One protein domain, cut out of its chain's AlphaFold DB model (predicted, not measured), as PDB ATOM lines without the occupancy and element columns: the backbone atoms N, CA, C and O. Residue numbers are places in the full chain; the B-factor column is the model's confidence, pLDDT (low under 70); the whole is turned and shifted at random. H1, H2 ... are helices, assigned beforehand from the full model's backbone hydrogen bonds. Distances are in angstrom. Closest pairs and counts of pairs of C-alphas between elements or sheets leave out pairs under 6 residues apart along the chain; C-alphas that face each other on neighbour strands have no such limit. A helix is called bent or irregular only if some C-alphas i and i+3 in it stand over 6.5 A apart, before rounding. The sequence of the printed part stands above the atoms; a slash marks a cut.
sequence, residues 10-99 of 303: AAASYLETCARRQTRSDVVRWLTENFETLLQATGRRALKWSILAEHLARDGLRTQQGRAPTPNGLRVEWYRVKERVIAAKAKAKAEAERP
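What this domain is: This is residues 10 to 99 of the 303 residues of an uncharacterized protein of Gluconobacter albidus (UniProt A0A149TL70). A long helix, H5, has a small group of short helices packed on its first half, while its last half, residues 86 to 99, sticks out as a bare arm. H2 packs slantwise on H5, H4 stands across the beginning of H5 nearly at a right angle, H3 is near H5, and H1 reaches away from the body, with residues 10 to 18 standing free. The printed part has 90 residues with five named helices, H1 to H5 in that order, and no named strand; the class is all helix. It is only just loose, close to compact, with a radius of gyration of the C-alphas of 15.0 A, and its outline is flat, spanning 46 by 37 by 17 A.

How they stand to each other: H1, residues 10 to 22, touches no helix. H2, residues 26 to 33, is apart from H1, but only just, with their closest C-alphas 8.3 A apart. H3, residues 35 to 42, and H2 meet only through their link. H4, residues 49 to 58, is close to H2 but not clearly touching it; their closest C-alphas, those of Val 27 and Leu 56, are 7.7 A apart. H3 and H4 are apart. H5, residues 71 to 99, touches H2 with residues 74 to 85 alone, at a steep tilt of 42 degrees, the same way; the closest C-alphas, those of Thr 32 and Val 81, are 6.1 A apart. H5 touches H4 with residues 71 to 75 alone, about perpendicular at 85 degrees, and the closest C-alphas, those of Ser 50 and Pro 71, are 5.0 A apart. H3 and H5 are close but not clearly touching, with the closest C-alphas, those of Phe 35 and Lys 82, 7.8 A apart. Every O i to N i+4 pair is within hydrogen-bond range in H1, H2, H3 and H4, and 24 of 25 are in H5.

Where its parts are: H1 begins at C-alpha 10, (185.071, 162.390, 140.141), and is 18.0 A long. H2 is 10.5 A, H3 10.4 A and H4 14.2 A long. H5 runs 43.0 A from C-alpha 71 at (149.364, 151.543, 144.036) to C-alpha 99 at (182.852, 159.138, 169.985). It is neither bent nor irregular, but only just: C-alphas 96 and 99 are 6.5 A apart.

The domain as a whole: The two C-alphas farthest apart, those of Arg 58 and Pro 99, are 46.9 A apart. Without the stretches that stand free, residues 10 to 18, 40 to 46 and 86 to 99, the body spans 25 by 24 by 17 A. The printed part has no cut. The link from H4 to H5, residues 59 to 70, is long. The mean pLDDT of the printed part is 75.2, and residues 10 to 24, 43 to 45 and 97 to 99 are under 70.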
ATOM      1  N   ALA A  10     185.135 163.738 140.699       51.69
ATOM      2  CA  ALA A  10     185.071 162.390 140.141       51.69
ATOM      3  C   ALA A  10     184.666 161.348 141.197       51.69
ATOM      4  O   ALA A  10     183.863 160.471 140.906       51.69
ATOM      5  N   ALA A  11     185.155 161.459 142.437       46.25
ATOM      6  CA  ALA A  11     184.761 160.567 143.528       46.25
ATOM      7  C   ALA A  11     183.286 160.747 143.922       46.25
ATOM      8  O   ALA A  11     182.584 159.757 144.118       46.25
ATOM      9  N   ALA A  12     182.790 161.988 143.974       50.59
ATOM     10  CA  ALA A  12     181.381 162.273 144.232       50.59
ATOM     11  C   ALA A  12     180.476 161.731 143.114       50.59
ATOM     12  O   ALA A  12     179.497 161.049 143.411       50.59
ATOM     13  N   SER A  13     180.837 161.931 141.840       51.03
ATOM     14  CA  SER A  13     180.070 161.380 140.714       51.03
ATOM     15  C   SER A  13     180.121 159.851 140.672       51.03
ATOM     16  O   SER A  13     179.129 159.209 140.327       51.03
ATOM     17  N   TYR A  14     181.232 159.240 141.090       42.53
ATOM     18  CA  TYR A  14     181.376 157.788 141.175       42.53
ATOM     19  C   TYR A  14     180.560 157.198 142.330       42.53
ATOM     20  O   TYR A  14     179.884 156.193 142.138       42.53
ATOM     21  N   LEU A  15     180.549 157.842 143.502       49.12
ATOM     22  CA  LEU A  15     179.694 157.466 144.633       49.12
ATOM     23  C   LEU A  15     178.214 157.638 144.297       49.12
ATOM     24  O   LEU A  15     177.415 156.759 144.609       49.12
ATOM     25  N   GLU A  16     177.854 158.709 143.593       49.59
ATOM     26  CA  GLU A  16     176.502 158.921 143.087       49.59
ATOM     27  C   GLU A  16     176.135 157.858 142.039       49.59
ATOM     28  O   GLU A  16     175.036 157.316 142.066       49.59
ATOM     29  N   THR A  17     177.071 157.449 141.179       49.41
ATOM     30  CA  THR A  17     176.886 156.347 140.217       49.41
ATOM     31  C   THR A  17     176.773 154.982 140.912       49.41
ATOM     32  O   THR A  17     175.975 154.137 140.503       49.41
ATOM     33  N   CYS A  18     177.508 154.757 141.999       43.56
ATOM     34  CA  CYS A  18     177.402 153.568 142.845       43.56
ATOM     35  C   CYS A  18     176.080 153.540 143.631       43.56
ATOM     36  O   CYS A  18     175.446 152.487 143.713       43.56
ATOM     37  N   ALA A  19     175.606 154.688 144.121       52.22
ATOM     38  CA  ALA A  19     174.286 154.844 144.733       52.22
ATOM     39  C   ALA A  19     173.153 154.638 143.707       52.22
ATOM     40  O   ALA A  19     172.174 153.935 143.986       52.22
ATOM     41  N   ARG A  20     173.332 155.144 142.475       50.03
ATOM     42  CA  ARG A  20     172.459 154.879 141.315       50.03
ATOM     43  C   ARG A  20     172.419 153.388 140.967       50.03
ATOM     44  O   ARG A  20     171.361 152.868 140.637       50.03
ATOM     45  N   ARG A  21     173.535 152.658 141.100       48.34
ATOM     46  CA  ARG A  21     173.575 151.189 140.929       48.34
ATOM     47  C   ARG A  21     172.959 150.417 142.104       48.34
ATOM     48  O   ARG A  21     172.477 149.302 141.895       48.34
ATOM     49  N   GLN A  22     172.954 150.982 143.315       49.12
ATOM     50  CA  GLN A  22     172.351 150.367 144.507       49.12
ATOM     51  C   GLN A  22     170.818 150.487 144.551       49.12
ATOM     52  O   GLN A  22     170.161 149.604 145.102       49.12
ATOM     53  N   THR A  23     170.222 151.509 143.927       56.69
ATOM     54  CA  THR A  23     168.758 151.668 143.830       56.69
ATOM     55  C   THR A  23     168.266 151.369 142.412       56.69
ATOM     56  O   THR A  23     168.017 152.255 141.611       56.69
ATOM     57  N   ARG A  24     168.082 150.080 142.087       63.34
ATOM     58  CA  ARG A  24     167.673 149.608 140.743       63.34
ATOM     59  C   ARG A  24     166.271 150.053 140.271       63.34
ATOM     60  O   ARG A  24     165.823 149.604 139.223       63.34
ATOM     61  N   SER A  25     165.547 150.882 141.025       76.06
ATOM     62  CA  SER A  25     164.220 151.382 140.652       76.06
ATOM     63  C   SER A  25     164.135 152.887 140.875       76.06
ATOM     64  O   SER A  25     164.288 153.351 142.004       76.06
ATOM     65  N   ASP A  26     163.789 153.621 139.818       81.31
ATOM     66  CA  ASP A  26     163.588 155.074 139.874       81.31
ATOM     67  C   ASP A  26     162.495 155.470 140.867       81.31
ATOM     68  O   ASP A  26     162.618 156.467 141.571       81.31
ATOM     69  N   VAL A  27     161.462 154.634 140.994       83.06
ATOM     70  CA  VAL A  27     160.403 154.791 141.997       83.06
ATOM     71  C   VAL A  27     160.958 154.745 143.425       83.06
ATOM     72  O   VAL A  27     160.614 155.591 144.244       83.06
ATOM     73  N   VAL A  28     161.833 153.785 143.740       82.31
ATOM     74  CA  VAL A  28     162.425 153.652 145.085       82.31
ATOM     75  C   VAL A  28     163.335 154.836 145.395       82.31
ATOM     76  O   VAL A  28     163.321 155.354 146.513       82.31
ATOM     77  N   ARG A  29     164.096 155.289 144.396       84.25
ATOM     78  CA  ARG A  29     164.941 156.477 144.506       84.25
ATOM     79  C   ARG A  29     164.104 157.723 144.794       84.25
ATOM     80  O   ARG A  29     164.328 158.375 145.810       84.25
ATOM     81  N   TRP A  30     163.076 157.975 143.983       86.81
ATOM     82  CA  TRP A  30     162.175 159.113 144.164       86.81
ATOM     83  C   TRP A  30     161.484 159.099 145.534       86.81
ATOM     84  O   TRP A  30     161.418 160.130 146.202       86.81
ATOM     85  N   LEU A  31     161.022 157.928 145.995       85.94
ATOM     86  CA  LEU A  31     160.414 157.775 147.324       85.94
ATOM     87  C   LEU A  31     161.395 158.062 148.465       85.94
ATOM     88  O   LEU A  31     160.971 158.536 149.515       85.94
ATOM     89  N   THR A  32     162.681 157.764 148.276       84.56
ATOM     90  CA  THR A  32     163.725 158.024 149.276       84.56
ATOM     91  C   THR A  32     164.067 159.513 149.327       84.56
ATOM     92  O   THR A  32     164.129 160.082 150.413       84.56
ATOM     93  N   GLU A  33     164.215 160.159 148.169       84.50
ATOM     94  CA  GLU A  33     164.486 161.601 148.049       84.50
ATOM     95  C   GLU A  33     163.330 162.450 148.613       84.50
ATOM     96  O   GLU A  33     163.557 163.431 149.314       84.50
ATOM     97  N   ASN A  34     162.082 162.034 148.376       84.00
ATOM     98  CA  ASN A  34     160.880 162.752 148.818       84.00
ATOM     99  C   ASN A  34     160.302 162.211 150.137       84.00
ATOM    100  O   ASN A  34     159.166 162.532 150.500       84.00
ATOM    101  N   PHE A  35     161.063 161.381 150.860       83.50
ATOM    102  CA  PHE A  35     160.589 160.678 152.051       83.50
ATOM    103  C   PHE A  35     160.080 161.637 153.134       83.50
ATOM    104  O   PHE A  35     158.994 161.438 153.674       83.50
ATOM    105  N   GLU A  36     160.831 162.693 153.442       81.25
ATOM    106  CA  GLU A  36     160.472 163.621 154.521       81.25
ATOM    107  C   GLU A  36     159.252 164.476 154.163       81.25
ATOM    108  O   GLU A  36     158.347 164.631 154.984       81.25
ATOM    109  N   THR A  37     159.162 164.933 152.914       83.69
ATOM    110  CA  THR A  37     158.008 165.676 152.387       83.69
ATOM    111  C   THR A  37     156.734 164.832 152.438       83.69
ATOM    112  O   THR A  37     155.686 165.294 152.895       83.69
ATOM    113  N   LEU A  38     156.824 163.561 152.029       82.31
ATOM    114  CA  LEU A  38     155.713 162.615 152.119       82.31
ATOM    115  C   LEU A  38     155.341 162.322 153.576       82.31
ATOM    116  O   LEU A  38     154.155 162.276 153.898       82.31
ATOM    117  N   LEU A  39     156.322 162.182 154.474       81.69
ATOM    118  CA  LEU A  39     156.077 161.956 155.898       81.69
ATOM    119  C   LEU A  39     155.323 163.141 156.531       81.69
ATOM    120  O   LEU A  39     154.309 162.937 157.201       81.69
ATOM    121  N   GLN A  40     155.756 164.375 156.261       79.44
ATOM    122  CA  GLN A  40     155.085 165.590 156.734       79.44
ATOM    123  C   GLN A  40     153.653 165.704 156.189       79.44
ATOM    124  O   GLN A  40     152.729 166.027 156.939       79.44
ATOM    125  N   ALA A  41     153.440 165.362 154.913       73.69
ATOM    126  CA  ALA A  41     152.109 165.321 154.314       73.69
ATOM    127  C   ALA A  41     151.216 164.227 154.940       73.69
ATOM    128  O   ALA A  41     150.028 164.462 155.180       73.69
ATOM    129  N   THR A  42     151.786 163.059 155.272       70.12
ATOM    130  CA  THR A  42     151.050 161.950 155.912       70.12
ATOM    131  C   THR A  42     150.636 162.222 157.349       70.12
ATOM    132  O   THR A  42     149.616 161.700 157.789       70.12
ATOM    133  N   GLY A  43     151.387 163.054 158.077       60.03
ATOM    134  CA  GLY A  43     151.061 163.419 159.457       60.03
ATOM    135  C   GLY A  43     149.737 164.180 159.591       60.03
ATOM    136  O   GLY A  43     149.152 164.196 160.668       60.03
ATOM    137  N   ARG A  44     149.241 164.785 158.499       58.66
ATOM    138  CA  ARG A  44     147.979 165.543 158.474       58.66
ATOM    139  C   ARG A  44     146.848 164.837 157.715       58.66
ATOM    140  O   ARG A  44     145.686 165.108 158.011       58.66
ATOM    141  N   ARG A  45     147.141 163.970 156.731       67.50
ATOM    142  CA  ARG A  45     146.142 163.261 155.896       67.50
ATOM    143  C   ARG A  45     146.666 161.918 155.372       67.50
ATOM    144  O   ARG A  45     147.853 161.767 155.113       67.50
ATOM    145  N   ALA A  46     145.775 160.955 155.122       72.19
ATOM    146  CA  ALA A  46     146.146 159.685 154.493       72.19
ATOM    147  C   ALA A  46     146.553 159.869 153.012       72.19
ATOM    148  O   ALA A  46     145.836 160.509 152.239       72.19
ATOM    149  N   LEU A  47     147.676 159.266 152.598       76.50
ATOM    150  CA  LEU A  47     148.132 159.276 151.203       76.50
ATOM    151  C   LEU A  47     147.217 158.430 150.309       76.50
ATOM    152  O   LEU A  47     147.032 157.228 150.522       76.50
ATOM    153  N   LYS A  48     146.700 159.043 149.241       86.31
ATOM    154  CA  LYS A  48     145.995 158.334 148.167       86.31
ATOM    155  C   LYS A  48     147.008 157.741 147.185       86.31
ATOM    156  O   LYS A  48     147.401 158.374 146.210       86.31
ATOM    157  N   TRP A  49     147.410 156.501 147.449       85.94
ATOM    158  CA  TRP A  49     148.419 155.770 146.669       85.94
ATOM    159  C   TRP A  49     148.083 155.585 145.186       85.94
ATOM    160  O   TRP A  49     148.996 155.477 144.378       85.94
ATOM    161  N   SER A  50     146.798 155.558 144.818       85.69
ATOM    162  CA  SER A  50     146.364 155.503 143.416       85.69
ATOM    163  C   SER A  50     146.756 156.760 142.648       85.69
ATOM    164  O   SER A  50     147.372 156.668 141.594       85.69
ATOM    165  N   ILE A  51     146.485 157.926 143.233       85.19
ATOM    166  CA  ILE A  51     146.818 159.228 142.650       85.19
ATOM    167  C   ILE A  51     148.336 159.357 142.515       85.19
ATOM    168  O   ILE A  51     148.837 159.724 141.458       85.19
ATOM    169  N   LEU A  52     149.082 158.976 143.556       85.44
ATOM    170  CA  LEU A  52     150.543 158.988 143.502       85.44
ATOM    171  C   LEU A  52     151.079 158.061 142.396       85.44
ATOM    172  O   LEU A  52     151.968 158.458 141.654       85.44
ATOM    173  N   ALA A  53     150.517 156.859 142.243       86.25
ATOM    174  CA  ALA A  53     150.896 155.931 141.177       86.25
ATOM    175  C   ALA A  53     150.685 156.519 139.780       86.25
ATOM    176  O   ALA A  53     151.568 156.419 138.932       86.25
ATOM    177  N   GLU A  54     149.542 157.164 139.555       84.19
ATOM    178  CA  GLU A  54     149.244 157.819 138.284       84.19
ATOM    179  C   GLU A  54     150.203 158.967 137.984       84.19
ATOM    180  O   GLU A  54     150.703 159.057 136.866       84.19
ATOM    181  N   HIS A  55     150.488 159.827 138.965       85.44
ATOM    182  CA  HIS A  55     151.424 160.935 138.779       85.44
ATOM    183  C   HIS A  55     152.835 160.436 138.472       85.44
ATOM    184  O   HIS A  55     153.408 160.832 137.465       85.44
ATOM    185  N   LEU A  56     153.347 159.476 139.246       85.25
ATOM    186  CA  LEU A  56     154.669 158.902 138.994       85.25
ATOM    187  C   LEU A  56     154.741 158.210 137.622       85.25
ATOM    188  O   LEU A  56     155.767 158.278 136.950       85.25
ATOM    189  N   ALA A  57     153.653 157.576 137.173       84.44
ATOM    190  CA  ALA A  57     153.581 156.991 135.838       84.44
ATOM    191  C   ALA A  57     153.564 158.051 134.720       84.44
ATOM    192  O   ALA A  57     154.191 157.824 133.684       84.44
ATOM    193  N   ARG A  58     152.872 159.186 134.919       81.62
ATOM    194  CA  ARG A  58     152.885 160.337 133.990       81.62
ATOM    195  C   ARG A  58     154.272 160.970 133.901       81.62
ATOM    196  O   ARG A  58     154.716 161.273 132.801       81.62
ATOM    197  N   ASP A  59     154.972 161.061 135.026       81.19
ATOM    198  CA  ASP A  59     156.328 161.616 135.120       81.19
ATOM    199  C   ASP A  59     157.409 160.648 134.594       81.19
ATOM    200  O   ASP A  59     158.604 160.923 134.670       81.19
ATOM    201  N   GLY A  60     157.004 159.491 134.054       81.31
ATOM    202  CA  GLY A  60     157.899 158.520 133.432       81.31
ATOM    203  C   GLY A  60     158.681 157.650 134.415       81.31
ATOM    204  O   GLY A  60     159.515 156.857 133.983       81.31
ATOM    205  N   LEU A  61     158.399 157.730 135.719       83.19
ATOM    206  CA  LEU A  61     159.060 156.905 136.726       83.19
ATOM    207  C   LEU A  61     158.576 155.459 136.616       83.19
ATOM    208  O   LEU A  61     157.377 155.165 136.627       83.19
ATOM    209  N   ARG A  62     159.531 154.531 136.515       82.31
ATOM    210  CA  ARG A  62     159.256 153.102 136.358       82.31
ATOM    211  C   ARG A  62     159.829 152.287 137.511       82.31
ATOM    212  O   ARG A  62     160.788 152.646 138.199       82.31
ATOM    213  N   THR A  63     159.193 151.145 137.729       82.88
ATOM    214  CA  THR A  63     159.718 150.098 138.610       82.88
ATOM    215  C   THR A  63     160.984 149.481 138.002       82.88
ATOM    216  O   THR A  63     161.252 149.653 136.816       82.88
ATOM    217  N   GLN A  64     161.742 148.700 138.779       76.31
ATOM    218  CA  GLN A  64     162.935 147.986 138.290       76.31
ATOM    219  C   GLN A  64     162.666 147.115 137.043       76.31
ATOM    220  O   GLN A  64     163.566 146.854 136.254       76.31
ATOM    221  N   GLN A  65     161.422 146.663 136.863       74.81
ATOM    222  CA  GLN A  65     160.990 145.847 135.726       74.81
ATOM    223  C   GLN A  65     160.534 146.690 134.518       74.81
ATOM    224  O   GLN A  65     159.914 146.155 133.602       74.81
ATOM    225  N   GLY A  66     160.738 148.013 134.535       77.00
ATOM    226  CA  GLY A  66     160.288 148.934 133.484       77.00
ATOM    227  C   GLY A  66     158.774 149.177 133.457       77.00
ATOM    228  O   GLY A  66     158.271 149.902 132.603       77.00
ATOM    229  N   ARG A  67     158.018 148.594 134.397       80.50
ATOM    230  CA  ARG A  67     156.556 148.723 134.464       80.50
ATOM    231  C   ARG A  67     156.140 150.000 135.182       80.50
ATOM    232  O   ARG A  67     156.861 150.484 136.061       80.50
ATOM    233  N   ALA A  68     154.956 150.508 134.835       83.62
ATOM    234  CA  ALA A  68     154.308 151.584 135.577       83.62
ATOM    235  C   ALA A  68     154.167 151.208 137.065       83.62
ATOM    236  O   ALA A  68     153.873 150.046 137.371       83.62
ATOM    237  N   PRO A  69     154.377 152.156 137.989       85.25
ATOM    238  CA  PRO A  69     154.163 151.912 139.403       85.25
ATOM    239  C   PRO A  69     152.692 151.582 139.657       85.25
ATOM    240  O   PRO A  69     151.792 152.275 139.191       85.25
ATOM    241  N   THR A  70     152.440 150.510 140.406       88.50
ATOM    242  CA  THR A  70     151.094 150.169 140.872       88.50
ATOM    243  C   THR A  70     150.881 150.704 142.290       88.50
ATOM    244  O   THR A  70     151.847 150.809 143.052       88.50
ATOM    245  N   PRO A  71     149.634 150.993 142.705       84.94
ATOM    246  CA  PRO A  71     149.364 151.543 144.036       84.94
ATOM    247  C   PRO A  71     149.842 150.624 145.169       84.94
ATOM    248  O   PRO A  71     150.420 151.088 146.150       84.94
ATOM    249  N   ASN A  72     149.644 149.309 145.023       85.06
ATOM    250  CA  ASN A  72     150.120 148.325 145.998       85.06
ATOM    251  C   ASN A  72     151.646 148.171 145.964       85.06
ATOM    252  O   ASN A  72     152.259 148.080 147.025       85.06
ATOM    253  N   GLY A  73     152.270 148.208 144.781       83.62
ATOM    254  CA  GLY A  73     153.730 148.181 144.659       83.62
ATOM    255  C   GLY A  73     154.389 149.381 145.341       83.62
ATOM    256  O   GLY A  73     155.337 149.214 146.101       83.62
ATOM    257  N   LEU A  74     153.825 150.579 145.159       85.50
ATOM    258  CA  LEU A  74     154.288 151.799 145.823       85.50
ATOM    259  C   LEU A  74     154.172 151.737 147.341       85.50
ATOM    260  O   LEU A  74     155.085 152.183 148.024       85.50
ATOM    261  N   ARG A  75     153.086 151.171 147.879       85.94
ATOM    262  CA  ARG A  75     152.948 150.974 149.329       85.94
ATOM    263  C   ARG A  75     154.055 150.084 149.875       85.94
ATOM    264  O   ARG A  75     154.667 150.429 150.879       85.94
ATOM    265  N   VAL A  76     154.307 148.949 149.225       85.62
ATOM    266  CA  VAL A  76     155.344 148.001 149.657       85.62
ATOM    267  C   VAL A  76     156.723 148.657 149.613       85.62
ATOM    268  O   VAL A  76     157.464 148.585 150.592       85.62
ATOM    269  N   GLU A  77     157.051 149.349 148.522       86.69
ATOM    270  CA  GLU A  77     158.325 150.062 148.413       86.69
ATOM    271  C   GLU A  77     158.429 151.225 149.404       86.69
ATOM    272  O   GLU A  77     159.483 151.425 149.997       86.69
ATOM    273  N   TRP A  78     157.333 151.927 149.686       86.62
ATOM    274  CA  TRP A  78     157.289 152.945 150.733       86.62
ATOM    275  C   TRP A  78     157.611 152.376 152.119       86.62
ATOM    276  O   TRP A  78     158.414 152.959 152.846       86.62
ATOM    277  N   TYR A  79     157.040 151.223 152.485       86.38
ATOM    278  CA  TYR A  79     157.376 150.555 153.747       86.38
ATOM    279  C   TYR A  79     158.858 150.168 153.808       86.38
ATOM    280  O   TYR A  79     159.518 150.450 154.806       86.38
ATOM    281  N   ARG A  80     159.409 149.615 152.722       85.00
ATOM    282  CA  ARG A  80     160.836 149.258 152.634       85.00
ATOM    283  C   ARG A  80     161.749 150.475 152.752       85.00
ATOM    284  O   ARG A  80     162.761 150.422 153.448       85.00
ATOM    285  N   VAL A  81     161.402 151.577 152.088       85.56
ATOM    286  CA  VAL A  81     162.132 152.849 152.186       85.56
ATOM    287  C   VAL A  81     162.062 153.383 153.615       85.56
ATOM    288  O   VAL A  81     163.093 153.746 154.175       85.56
ATOM    289  N   LYS A  82     160.884 153.349 154.247       84.81
ATOM    290  CA  LYS A  82     160.703 153.766 155.641       84.81
ATOM    291  C   LYS A  82     161.602 152.976 156.593       84.81
ATOM    292  O   LYS A  82     162.294 153.583 157.402       84.81
ATOM    293  N   GLU A  83     161.632 151.651 156.481       83.06
ATOM    294  CA  GLU A  83     162.510 150.801 157.295       83.06
ATOM    295  C   GLU A  83     163.989 151.123 157.072       83.06
ATOM    296  O   GLU A  83     164.735 151.283 158.037       83.06
ATOM    297  N   ARG A  84     164.413 151.285 155.812       82.81
ATOM    298  CA  ARG A  84     165.800 151.632 155.472       82.81
ATOM    299  C   ARG A  84     166.215 152.985 156.036       82.81
ATOM    300  O   ARG A  84     167.300 153.088 156.597       82.81
ATOM    301  N   VAL A  85     165.364 154.004 155.919       81.94
ATOM    302  CA  VAL A  85     165.650 155.351 156.431       81.94
ATOM    303  C   VAL A  85     165.669 155.358 157.959       81.94
ATOM    304  O   VAL A  85     166.565 155.956 158.546       81.94
ATOM    305  N   ILE A  86     164.744 154.655 158.623       81.88
ATOM    306  CA  ILE A  86     164.755 154.514 160.089       81.88
ATOM    307  C   ILE A  86     166.018 153.783 160.550       81.88
ATOM    308  O   ILE A  86     166.687 154.247 161.469       81.88
ATOM    309  N   ALA A  87     166.389 152.684 159.890       76.88
ATOM    310  CA  ALA A  87     167.608 151.944 160.204       76.88
ATOM    311  C   ALA A  87     168.871 152.788 159.964       76.88
ATOM    312  O   ALA A  87     169.795 152.742 160.772       76.88
ATOM    313  N   ALA A  88     168.911 153.586 158.894       80.00
ATOM    314  CA  ALA A  88     170.011 154.508 158.623       80.00
ATOM    315  C   ALA A  88     170.102 155.612 159.688       80.00
ATOM    316  O   ALA A  88     171.188 155.860 160.204       80.00
ATOM    317  N   LYS A  89     168.971 156.211 160.087       80.19
ATOM    318  CA  LYS A  89     168.920 157.204 161.176       80.19
ATOM    319  C   LYS A  89     169.328 156.594 162.524       80.19
ATOM    320  O   LYS A  89     170.070 157.222 163.269       80.19
ATOM    321  N   ALA A  90     168.917 155.360 162.818       78.62
ATOM    322  CA  ALA A  90     169.321 154.644 164.029       78.62
ATOM    323  C   ALA A  90     170.826 154.329 164.042       78.62
ATOM    324  O   ALA A  90     171.477 154.505 165.068       78.62
ATOM    325  N   LYS A  91     171.394 153.918 162.901       78.31
ATOM    326  CA  LYS A  91     172.842 153.708 162.756       78.31
ATOM    327  C   LYS A  91     173.625 155.008 162.902       78.31
ATOM    328  O   LYS A  91     174.596 155.020 163.645       78.31
ATOM    329  N   ALA A  92     173.174 156.094 162.274       77.44
ATOM    330  CA  ALA A  92     173.796 157.408 162.415       77.44
ATOM    331  C   ALA A  92     173.752 157.912 163.867       77.44
ATOM    332  O   ALA A  92     174.735 158.453 164.357       77.44
ATOM    333  N   LYS A  93     172.644 157.674 164.586       75.62
ATOM    334  CA  LYS A  93     172.540 157.980 166.019       75.62
ATOM    335  C   LYS A  93     173.519 157.144 166.852       75.62
ATOM    336  O   LYS A  93     174.256 157.700 167.654       75.62
ATOM    337  N   ALA A  94     173.584 155.834 166.614       73.00
ATOM    338  CA  ALA A  94     174.522 154.952 167.308       73.00
ATOM    339  C   ALA A  94     175.993 155.301 167.009       73.00
ATOM    340  O   ALA A  94     176.847 155.163 167.875       73.00
ATOM    341  N   GLU A  95     176.307 155.755 165.795       72.94
ATOM    342  CA  GLU A  95     177.650 156.199 165.414       72.94
ATOM    343  C   GLU A  95     178.003 157.569 166.008       72.94
ATOM    344  O   GLU A  95     179.133 157.763 166.442       72.94
ATOM    345  N   ALA A  96     177.032 158.479 166.136       71.00
ATOM    346  CA  ALA A  96     177.196 159.745 166.851       71.00
ATOM    347  C   ALA A  96     177.373 159.573 168.373       71.00
ATOM    348  O   ALA A  96     177.950 160.444 169.021       71.00
ATOM    349  N   GLU A  97     176.928 158.450 168.945       63.41
ATOM    350  CA  GLU A  97     177.115 158.095 170.363       63.41
ATOM    351  C   GLU A  97     178.452 157.364 170.635       63.41
ATOM    352  O   GLU A  97     178.971 157.408 171.750       63.41
ATOM    353  N   ARG A  98     179.080 156.755 169.616       60.28
ATOM    354  CA  ARG A  98     180.404 156.107 169.723       60.28
ATOM    355  C   ARG A  98     181.605 157.018 170.047       60.28
ATOM    356  O   ARG A  98     182.482 156.535 170.766       60.28
ATOM    357  N   PRO A  99     181.699 158.303 169.637       57.94
ATOM    358  CA  PRO A  99     182.852 159.138 169.985       57.94
ATOM    359  C   PRO A  99     182.981 159.444 171.488       57.94
ATOM    360  O   PRO A  99     184.012 159.980 171.896       57.94
TER     361      PRO A  99